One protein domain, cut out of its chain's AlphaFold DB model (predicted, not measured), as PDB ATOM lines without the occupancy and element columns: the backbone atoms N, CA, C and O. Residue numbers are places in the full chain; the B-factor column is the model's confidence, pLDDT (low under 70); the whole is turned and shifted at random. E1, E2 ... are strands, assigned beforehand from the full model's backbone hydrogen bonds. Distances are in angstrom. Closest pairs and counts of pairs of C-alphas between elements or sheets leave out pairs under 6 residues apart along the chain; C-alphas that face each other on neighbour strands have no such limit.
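This is residues 2 to 59 of the 234 residues of an uncharacterized protein of Curtobacterium sp. MCPF17_021 (UniProt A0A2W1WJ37). A small, lopsided sandwich: the two-strand hairpin E1 and E2 packs over one face of a twisted four-strand sheet, E3 to E6, and leaves edge strand E6 uncovered. The printed part has 58 residues, no named helix and six strands, E1 to E6 along the chain. The orders are E1 - E2 and E3 - E4 - E5 - E6, all antiparallel, and the class is all strand. It is compact, with a radius of gyration of the C-alphas of 11.2 A and spans of 34 by 27 by 17 A.

E1, residues 7 to 12, starts at C-alpha 7 (41.574, 20.956, 47.086) and is 16.9 A long. E2, residues 18 to 23, measures 15.2 A. E3 is residues 28 to 32, 11.4 A; E4 is 36 to 40, 13.4 A; E5 is 44 to 49, 16.4 A. E6, residues 54 to 58, is 13.4 A long and ends at C-alpha 58 (33.951, 22.002, 28.727).

In the hairpin E1 and E2, N 11 and O 19 are 2.8 A apart, within hydrogen-bond range. E3 to E6 form a meander, each strand the antiparallel neighbour of the one before. Within range there are N 30 and O 38 at 2.8 A for E3 and E4, N 46 and O 39 at 2.8 A for E4 and E5, and N 47 and O 55 at 2.9 A for E5 and E6. The sheets' best planes are 31 degrees apart. The closest C-alphas of E1 and E3 are those of Thr 11 and Ala 32, 5.6 A; of E2 and E5, those of Val 21 and Ile 48, 7.2 A. E6 is apart from E1, E2 and E3.

The C-alphas farthest apart, of Ile 2 and Lys 15, are 37.4 A from each other. The printed part has no cut, and its five links between strands are tight. Mean pLDDT of the printed part is 77.1; residues 2 to 19 are under 70.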
ATOM      1  N   ILE A   2      36.054  34.811  51.198       23.09
ATOM      2  CA  ILE A   2      36.724  33.662  51.829       23.09
ATOM      3  C   ILE A   2      37.359  32.854  50.696       23.09
ATOM      4  O   ILE A   2      36.649  32.367  49.822       23.09
ATOM      5  N   ASN A   3      38.690  32.785  50.674       30.83
ATOM      6  CA  ASN A   3      39.435  31.910  49.774       30.83
ATOM      7  C   ASN A   3      39.442  30.512  50.404       30.83
ATOM      8  O   ASN A   3      40.050  30.330  51.456       30.83
ATOM      9  N   LEU A   4      38.720  29.560  49.809       33.47
ATOM     10  CA  LEU A   4      38.615  28.194  50.333       33.47
ATOM     11  C   LEU A   4      39.847  27.322  50.019       33.47
ATOM     12  O   LEU A   4      39.887  26.184  50.474       33.47
ATOM     13  N   GLY A   5      40.859  27.855  49.322       35.09
ATOM     14  CA  GLY A   5      42.051  27.105  48.917       35.09
ATOM     15  C   GLY A   5      41.758  26.056  47.838       35.09
ATOM     16  O   GLY A   5      40.616  25.636  47.652       35.09
ATOM     17  N   ASP A   6      42.791  25.653  47.100       43.44
ATOM     18  CA  ASP A   6      42.703  24.523  46.170       43.44
ATOM     19  C   ASP A   6      42.509  23.217  46.973       43.44
ATOM     20  O   ASP A   6      43.073  23.053  48.059       43.44
ATOM     21  N   GLN A   7      41.693  22.283  46.469       50.88
ATOM     22  CA  GLN A   7      41.574  20.956  47.086       50.88
ATOM     23  C   GLN A   7      42.815  20.130  46.730       50.88
ATOM     24  O   GLN A   7      43.243  20.116  45.580       50.88
ATOM     25  N   THR A   8      43.404  19.414  47.685       52.00
ATOM     26  CA  THR A   8      44.592  18.591  47.412       52.00
ATOM     27  C   THR A   8      44.182  17.173  47.026       52.00
ATOM     28  O   THR A   8      43.525  16.480  47.803       52.00
ATOM     29  N   ALA A   9      44.610  16.711  45.853       54.09
ATOM     30  CA  ALA A   9      44.490  15.314  45.433       54.09
ATOM     31  C   ALA A   9      45.882  14.686  45.305       54.09
ATOM     32  O   ALA A   9      46.854  15.384  45.026       54.09
ATOM     33  N   ALA A  10      46.006  13.372  45.512       43.38
ATOM     34  CA  ALA A  10      47.283  12.670  45.406       43.38
ATOM     35  C   ALA A  10      47.265  11.638  44.270       43.38
ATOM     36  O   ALA A  10      46.305  10.890  44.117       43.38
ATOM     37  N   THR A  11      48.353  11.570  43.503       50.91
ATOM     38  CA  THR A  11      48.641  10.468  42.570       50.91
ATOM     39  C   THR A  11      49.694   9.545  43.175       50.91
ATOM     40  O   THR A  11      50.589  10.003  43.889       50.91
ATOM     41  N   ILE A  12      49.618   8.243  42.894       47.19
ATOM     42  CA  ILE A  12      50.665   7.289  43.274       47.19
ATOM     43  C   ILE A  12      51.663   7.199  42.119       47.19
ATOM     44  O   ILE A  12      51.322   6.921  40.968       47.19
ATOM     45  N   THR A  13      52.928   7.481  42.412       57.97
ATOM     46  CA  THR A  13      54.011   7.322  41.440       57.97
ATOM     47  C   THR A  13      54.369   5.850  41.249       57.97
ATOM     48  O   THR A  13      54.157   5.036  42.139       57.97
ATOM     49  N   ALA A  14      55.038   5.507  40.141       53.62
ATOM     50  CA  ALA A  14      55.533   4.147  39.866       53.62
ATOM     51  C   ALA A  14      56.519   3.589  40.925       53.62
ATOM     52  O   ALA A  14      56.949   2.448  40.833       53.62
ATOM     53  N   LYS A  15      56.912   4.402  41.917       56.62
ATOM     54  CA  LYS A  15      57.751   4.019  43.065       56.62
ATOM     55  C   LYS A  15      56.973   4.026  44.391       56.62
ATOM     56  O   LYS A  15      57.592   4.116  45.447       56.62
ATOM     57  N   GLY A  16      55.640   4.053  44.345       57.03
ATOM     58  CA  GLY A  16      54.771   4.094  45.525       57.03
ATOM     59  C   GLY A  16      54.772   5.426  46.288       57.03
ATOM     60  O   GLY A  16      54.181   5.514  47.359       57.03
ATOM     61  N   LYS A  17      55.428   6.481  45.782       61.25
ATOM     62  CA  LYS A  17      55.394   7.807  46.428       61.25
ATOM     63  C   LYS A  17      54.124   8.554  46.046       61.25
ATOM     64  O   LYS A  17      53.801   8.598  44.860       61.25
ATOM     65  N   LEU A  18      53.478   9.180  47.026       63.56
ATOM     66  CA  LEU A  18      52.351  10.084  46.812       63.56
ATOM     67  C   LEU A  18      52.850  11.426  46.266       63.56
ATOM     68  O   LEU A  18      53.768  12.023  46.826       63.56
ATOM     69  N   HIS A  19      52.245  11.891  45.178       69.38
ATOM     70  CA  HIS A  19      52.468  13.218  44.618       69.38
ATOM     71  C   HIS A  19      51.178  14.025  44.696       69.38
ATOM     72  O   HIS A  19      50.183  13.657  44.071       69.38
ATOM     73  N   GLN A  20      51.206  15.120  45.447       77.06
ATOM     74  CA  GLN A  20      50.061  16.007  45.612       77.06
ATOM     75  C   GLN A  20      49.948  16.979  44.439       77.06
ATOM     76  O   GLN A  20      50.956  17.458  43.922       77.06
ATOM     77  N   VAL A  21      48.720  17.246  44.015       78.25
ATOM     78  CA  VAL A  21      48.392  18.269  43.025       78.25
ATOM     79  C   VAL A  21      47.242  19.121  43.536       78.25
ATOM     80  O   VAL A  21      46.390  18.651  44.298       78.25
ATOM     81  N   ASP A  22      47.224  20.363  43.075       83.56
ATOM     82  CA  ASP A  22      46.229  21.348  43.463       83.56
ATOM     83  C   ASP A  22      45.046  21.301  42.491       83.56
ATOM     84  O   ASP A  22      45.176  21.595  41.295       83.56
ATOM     85  N   VAL A  23      43.879  20.923  43.011       83.44
ATOM     86  CA  VAL A  23      42.609  20.890  42.288       83.44
ATOM     87  C   VAL A  23      41.952  22.269  42.374       83.44
ATOM     88  O   VAL A  23      41.771  22.781  43.480       83.44
ATOM     89  N   PRO A  24      41.565  22.869  41.230       85.94
ATOM     90  CA  PRO A  24      40.930  24.179  41.208       85.94
ATOM     91  C   PRO A  24      39.720  24.279  42.136       85.94
ATOM     92  O   PRO A  24      38.886  23.372  42.185       85.94
ATOM     93  N   VAL A  25      39.581  25.427  42.799       83.62
ATOM     94  CA  VAL A  25      38.391  25.767  43.592       83.62
ATOM     95  C   VAL A  25      37.107  25.503  42.795       83.62
ATOM     96  O   VAL A  25      36.942  25.997  41.679       83.62
ATOM     97  N   GLY A  26      36.184  24.750  43.396       83.75
ATOM     98  CA  GLY A  26      34.885  24.410  42.809       83.75
ATOM     99  C   GLY A  26      34.864  23.114  41.996       83.75
ATOM    100  O   GLY A  26      33.783  22.590  41.755       83.75
ATOM    101  N   ALA A  27      36.023  22.556  41.636       88.38
ATOM    102  CA  ALA A  27      36.109  21.227  41.041       88.38
ATOM    103  C   ALA A  27      36.314  20.156  42.123       88.38
ATOM    104  O   ALA A  27      36.936  20.398  43.155       88.38
ATOM    105  N   THR A  28      35.806  18.951  41.877       89.81
ATOM    106  CA  THR A  28      36.030  17.761  42.706       89.81
ATOM    107  C   THR A  28      36.900  16.767  41.934       89.81
ATOM    108  O   THR A  28      36.620  16.520  40.758       89.81
ATOM    109  N   PRO A  29      37.962  16.200  42.534       88.94
ATOM    110  CA  PRO A  29      38.732  15.134  41.901       88.94
ATOM    111  C   PRO A  29      37.865  13.877  41.751       88.94
ATOM    112  O   PRO A  29      37.252  13.425  42.713       88.94
ATOM    113  N   VAL A  30      37.829  13.309  40.545       88.94
ATOM    114  CA  VAL A  30      37.004  12.130  40.212       88.94
ATOM    115  C   VAL A  30      37.836  10.907  39.835       88.94
ATOM    116  O   VAL A  30      37.331   9.790  39.867       88.94
ATOM    117  N   LEU A  31      39.106  11.107  39.472       87.06
ATOM    118  CA  LEU A  31      40.036  10.032  39.148       87.06
ATOM    119  C   LEU A  31      41.476  10.479  39.397       87.06
ATOM    120  O   LEU A  31      41.874  11.567  38.985       87.06
ATOM    121  N   ALA A  32      42.282   9.610  39.997       84.44
ATOM    122  CA  ALA A  32      43.732   9.753  40.022       84.44
ATOM    123  C   ALA A  32      44.348   8.650  39.159       84.44
ATOM    124  O   ALA A  32      44.170   7.464  39.420       84.44
ATOM    125  N   THR A  33      45.075   9.048  38.122       80.38
ATOM    126  CA  THR A  33      45.858   8.135  37.285       80.38
ATOM    127  C   THR A  33      47.305   8.126  37.760       80.38
ATOM    128  O   THR A  33      47.709   8.906  38.630       80.38
ATOM    129  N   ASN A  34      48.135   7.289  37.143       75.25
ATOM    130  CA  ASN A  34      49.567   7.385  37.359       75.25
ATOM    131  C   ASN A  34      50.094   8.778  36.953       75.25
ATOM    132  O   ASN A  34      50.937   9.305  37.659       75.25
ATOM    133  N   THR A  35      49.621   9.418  35.884       82.81
ATOM    134  CA  THR A  35      50.244  10.644  35.337       82.81
ATOM    135  C   THR A  35      49.541  11.952  35.691       82.81
ATOM    136  O   THR A  35      50.164  13.006  35.583       82.81
ATOM    137  N   ALA A  36      48.283  11.900  36.114       88.12
ATOM    138  CA  ALA A  36      47.452  13.079  36.330       88.12
ATOM    139  C   ALA A  36      46.273  12.805  37.269       88.12
ATOM    140  O   ALA A  36      45.837  11.661  37.414       88.12
ATOM    141  N   VAL A  37      45.704  13.871  37.825       90.56
ATOM    142  CA  VAL A  37      44.368  13.875  38.435       90.56
ATOM    143  C   VAL A  37      43.368  14.439  37.436       90.56
ATOM    144  O   VAL A  37      43.630  15.452  36.787       90.56
ATOM    145  N   ILE A  38      42.215  13.787  37.324       92.81
ATOM    146  CA  ILE A  38      41.050  14.312  36.622       92.81
ATOM    147  C   ILE A  38      40.069  14.857  37.657       92.81
ATOM    148  O   ILE A  38      39.760  14.186  38.644       92.81
ATOM    149  N   ALA A  39      39.575  16.070  37.428       93.50
ATOM    150  CA  ALA A  39      38.587  16.728  38.278       93.50
ATOM    151  C   ALA A  39      37.445  17.313  37.441       93.50
ATOM    152  O   ALA A  39      37.618  17.568  36.249       93.50
ATOM    153  N   SER A  40      36.284  17.544  38.052       95.94
ATOM    154  CA  SER A  40      35.127  18.158  37.393       95.94
ATOM    155  C   SER A  40      34.275  18.969  38.367       95.94
ATOM    156  O   SER A  40      34.222  18.660  39.554       95.94
ATOM    157  N   ASP A  41      33.610  20.003  37.858       94.88
ATOM    158  CA  ASP A  41      32.595  20.811  38.552       94.88
ATOM    159  C   ASP A  41      31.183  20.578  37.969       94.88
ATOM    160  O   ASP A  41      30.237  21.278  38.317       94.88
ATOM    161  N   GLY A  42      31.046  19.614  37.051       95.44
ATOM    162  CA  GLY A  42      29.811  19.310  36.330       95.44
ATOM    163  C   GLY A  42      29.591  20.109  35.037       95.44
ATOM    164  O   GLY A  42      28.846  19.645  34.173       95.44
ATOM    165  N   ASP A  43      30.249  21.254  34.845       96.94
ATOM    166  CA  ASP A  43      30.207  22.034  33.594       96.94
ATOM    167  C   ASP A  43      31.489  21.881  32.765       96.94
ATOM    168  O   ASP A  43      31.477  21.995  31.537       96.94
ATOM    169  N   ALA A  44      32.604  21.603  33.428       97.56
ATOM    170  CA  ALA A  44      33.919  21.409  32.853       97.56
ATOM    171  C   ALA A  44      34.636  20.224  33.504       97.56
ATOM    172  O   ALA A  44      34.269  19.723  34.570       97.56
ATOM    173  N   TRP A  45      35.700  19.781  32.847       97.12
ATOM    174  CA  TRP A  45      36.663  18.864  33.429       97.12
ATOM    175  C   TRP A  45      38.079  19.406  33.272       97.12
ATOM    176  O   TRP A  45      38.398  20.176  32.357       97.12
ATOM    177  N   TRP A  46      38.928  18.988  34.200       96.25
ATOM    178  CA  TRP A  46      40.333  19.331  34.256       96.25
ATOM    179  C   TRP A  46      41.169  18.071  34.217       96.25
ATOM    180  O   TRP A  46      40.891  17.125  34.949       96.25
ATOM    181  N   ARG A  47      42.234  18.103  33.421       94.81
ATOM    182  CA  ARG A  47      43.402  17.250  33.619       94.81
ATOM    183  C   ARG A  47      44.474  18.067  34.319       94.81
ATOM    184  O   ARG A  47      44.837  19.135  33.826       94.81
ATOM    185  N   ILE A  48      44.944  17.568  35.451       92.44
ATOM    186  CA  ILE A  48      45.984  18.178  36.273       92.44
ATOM    187  C   ILE A  48      47.165  17.214  36.268       92.44
ATOM    188  O   ILE A  48      47.130  16.179  36.937       92.44
ATOM    189  N   ASP A  49      48.171  17.511  35.455       90.94
ATOM    190  CA  ASP A  49      49.381  16.700  35.372       90.94
ATOM    191  C   ASP A  49      50.227  16.867  36.651       90.94
ATOM    192  O   ASP A  49      50.020  17.776  37.459       90.94
ATOM    193  N   ARG A  50      51.184  15.957  36.878       84.50
ATOM    194  CA  ARG A  50      52.007  15.956  38.105       84.50
ATOM    195  C   ARG A  50      52.811  17.240  38.319       84.50
ATOM    196  O   ARG A  50      53.126  17.567  39.451       84.50
ATOM    197  N   ASP A  51      53.158  17.966  37.269       88.00
ATOM    198  CA  ASP A  51      53.844  19.259  37.365       88.00
ATOM    199  C   ASP A  51      52.891  20.428  37.692       88.00
ATOM    200  O   ASP A  51      53.299  21.587  37.646       88.00
ATOM    201  N   ASN A  52      51.634  20.128  38.044       85.38
ATOM    202  CA  ASN A  52      50.531  21.073  38.211       85.38
ATOM    203  C   ASN A  52      50.158  21.834  36.927       85.38
ATOM    204  O   ASN A  52      49.423  22.823  37.000       85.38
ATOM    205  N   ALA A  53      50.581  21.377  35.741       92.19
ATOM    206  CA  ALA A  53      50.008  21.869  34.496       92.19
ATOM    207  C   ALA A  53      48.527  21.465  34.417       92.19
ATOM    208  O   ALA A  53      48.151  20.318  34.668       92.19
ATOM    209  N   ARG A  54      47.664  22.431  34.083       93.06
ATOM    210  CA  ARG A  54      46.208  22.248  34.061       93.06
ATOM    211  C   ARG A  54      45.675  22.441  32.651       93.06
ATOM    212  O   ARG A  54      45.837  23.507  32.063       93.06
ATOM    213  N   THR A  55      44.952  21.448  32.149       95.25
ATOM    214  CA  THR A  55      44.139  21.573  30.935       95.25
ATOM    215  C   THR A  55      42.670  21.562  31.322       95.25
ATOM    216  O   THR A  55      42.198  20.569  31.869       95.25
ATOM    217  N   LYS A  56      41.943  22.646  31.029       96.69
ATOM    218  CA  LYS A  56      40.487  22.741  31.216       96.69
ATOM    219  C   LYS A  56      39.774  22.547  29.882       96.69
ATOM    220  O   LYS A  56      40.158  23.170  28.893       96.69
ATOM    221  N   LYS A  57      38.703  21.755  29.866       97.88
ATOM    222  CA  LYS A  57      37.756  21.679  28.745       97.88
ATOM    223  C   LYS A  57      36.320  21.678  29.261       97.88
ATOM    224  O   LYS A  57      36.065  21.276  30.393       97.88
ATOM    225  N   GLU A  58      35.384  22.136  28.434       97.75
ATOM    226  CA  GLU A  58      33.951  22.002  28.727       97.75
ATOM    227  C   GLU A  58      33.554  20.526  28.778       97.75
ATOM    228  O   GLU A  58      34.049  19.728  27.976       97.75
ATOM    229  N   LEU A  59      32.655  20.179  29.701       97.88
ATOM    230  CA  LEU A  59      32.104  18.840  29.843       97.88
ATOM    231  C   LEU A  59      31.026  18.627  28.767       97.88
ATOM    232  O   LEU A  59      29.979  19.282  28.804       97.88
TER     233      LEU A  59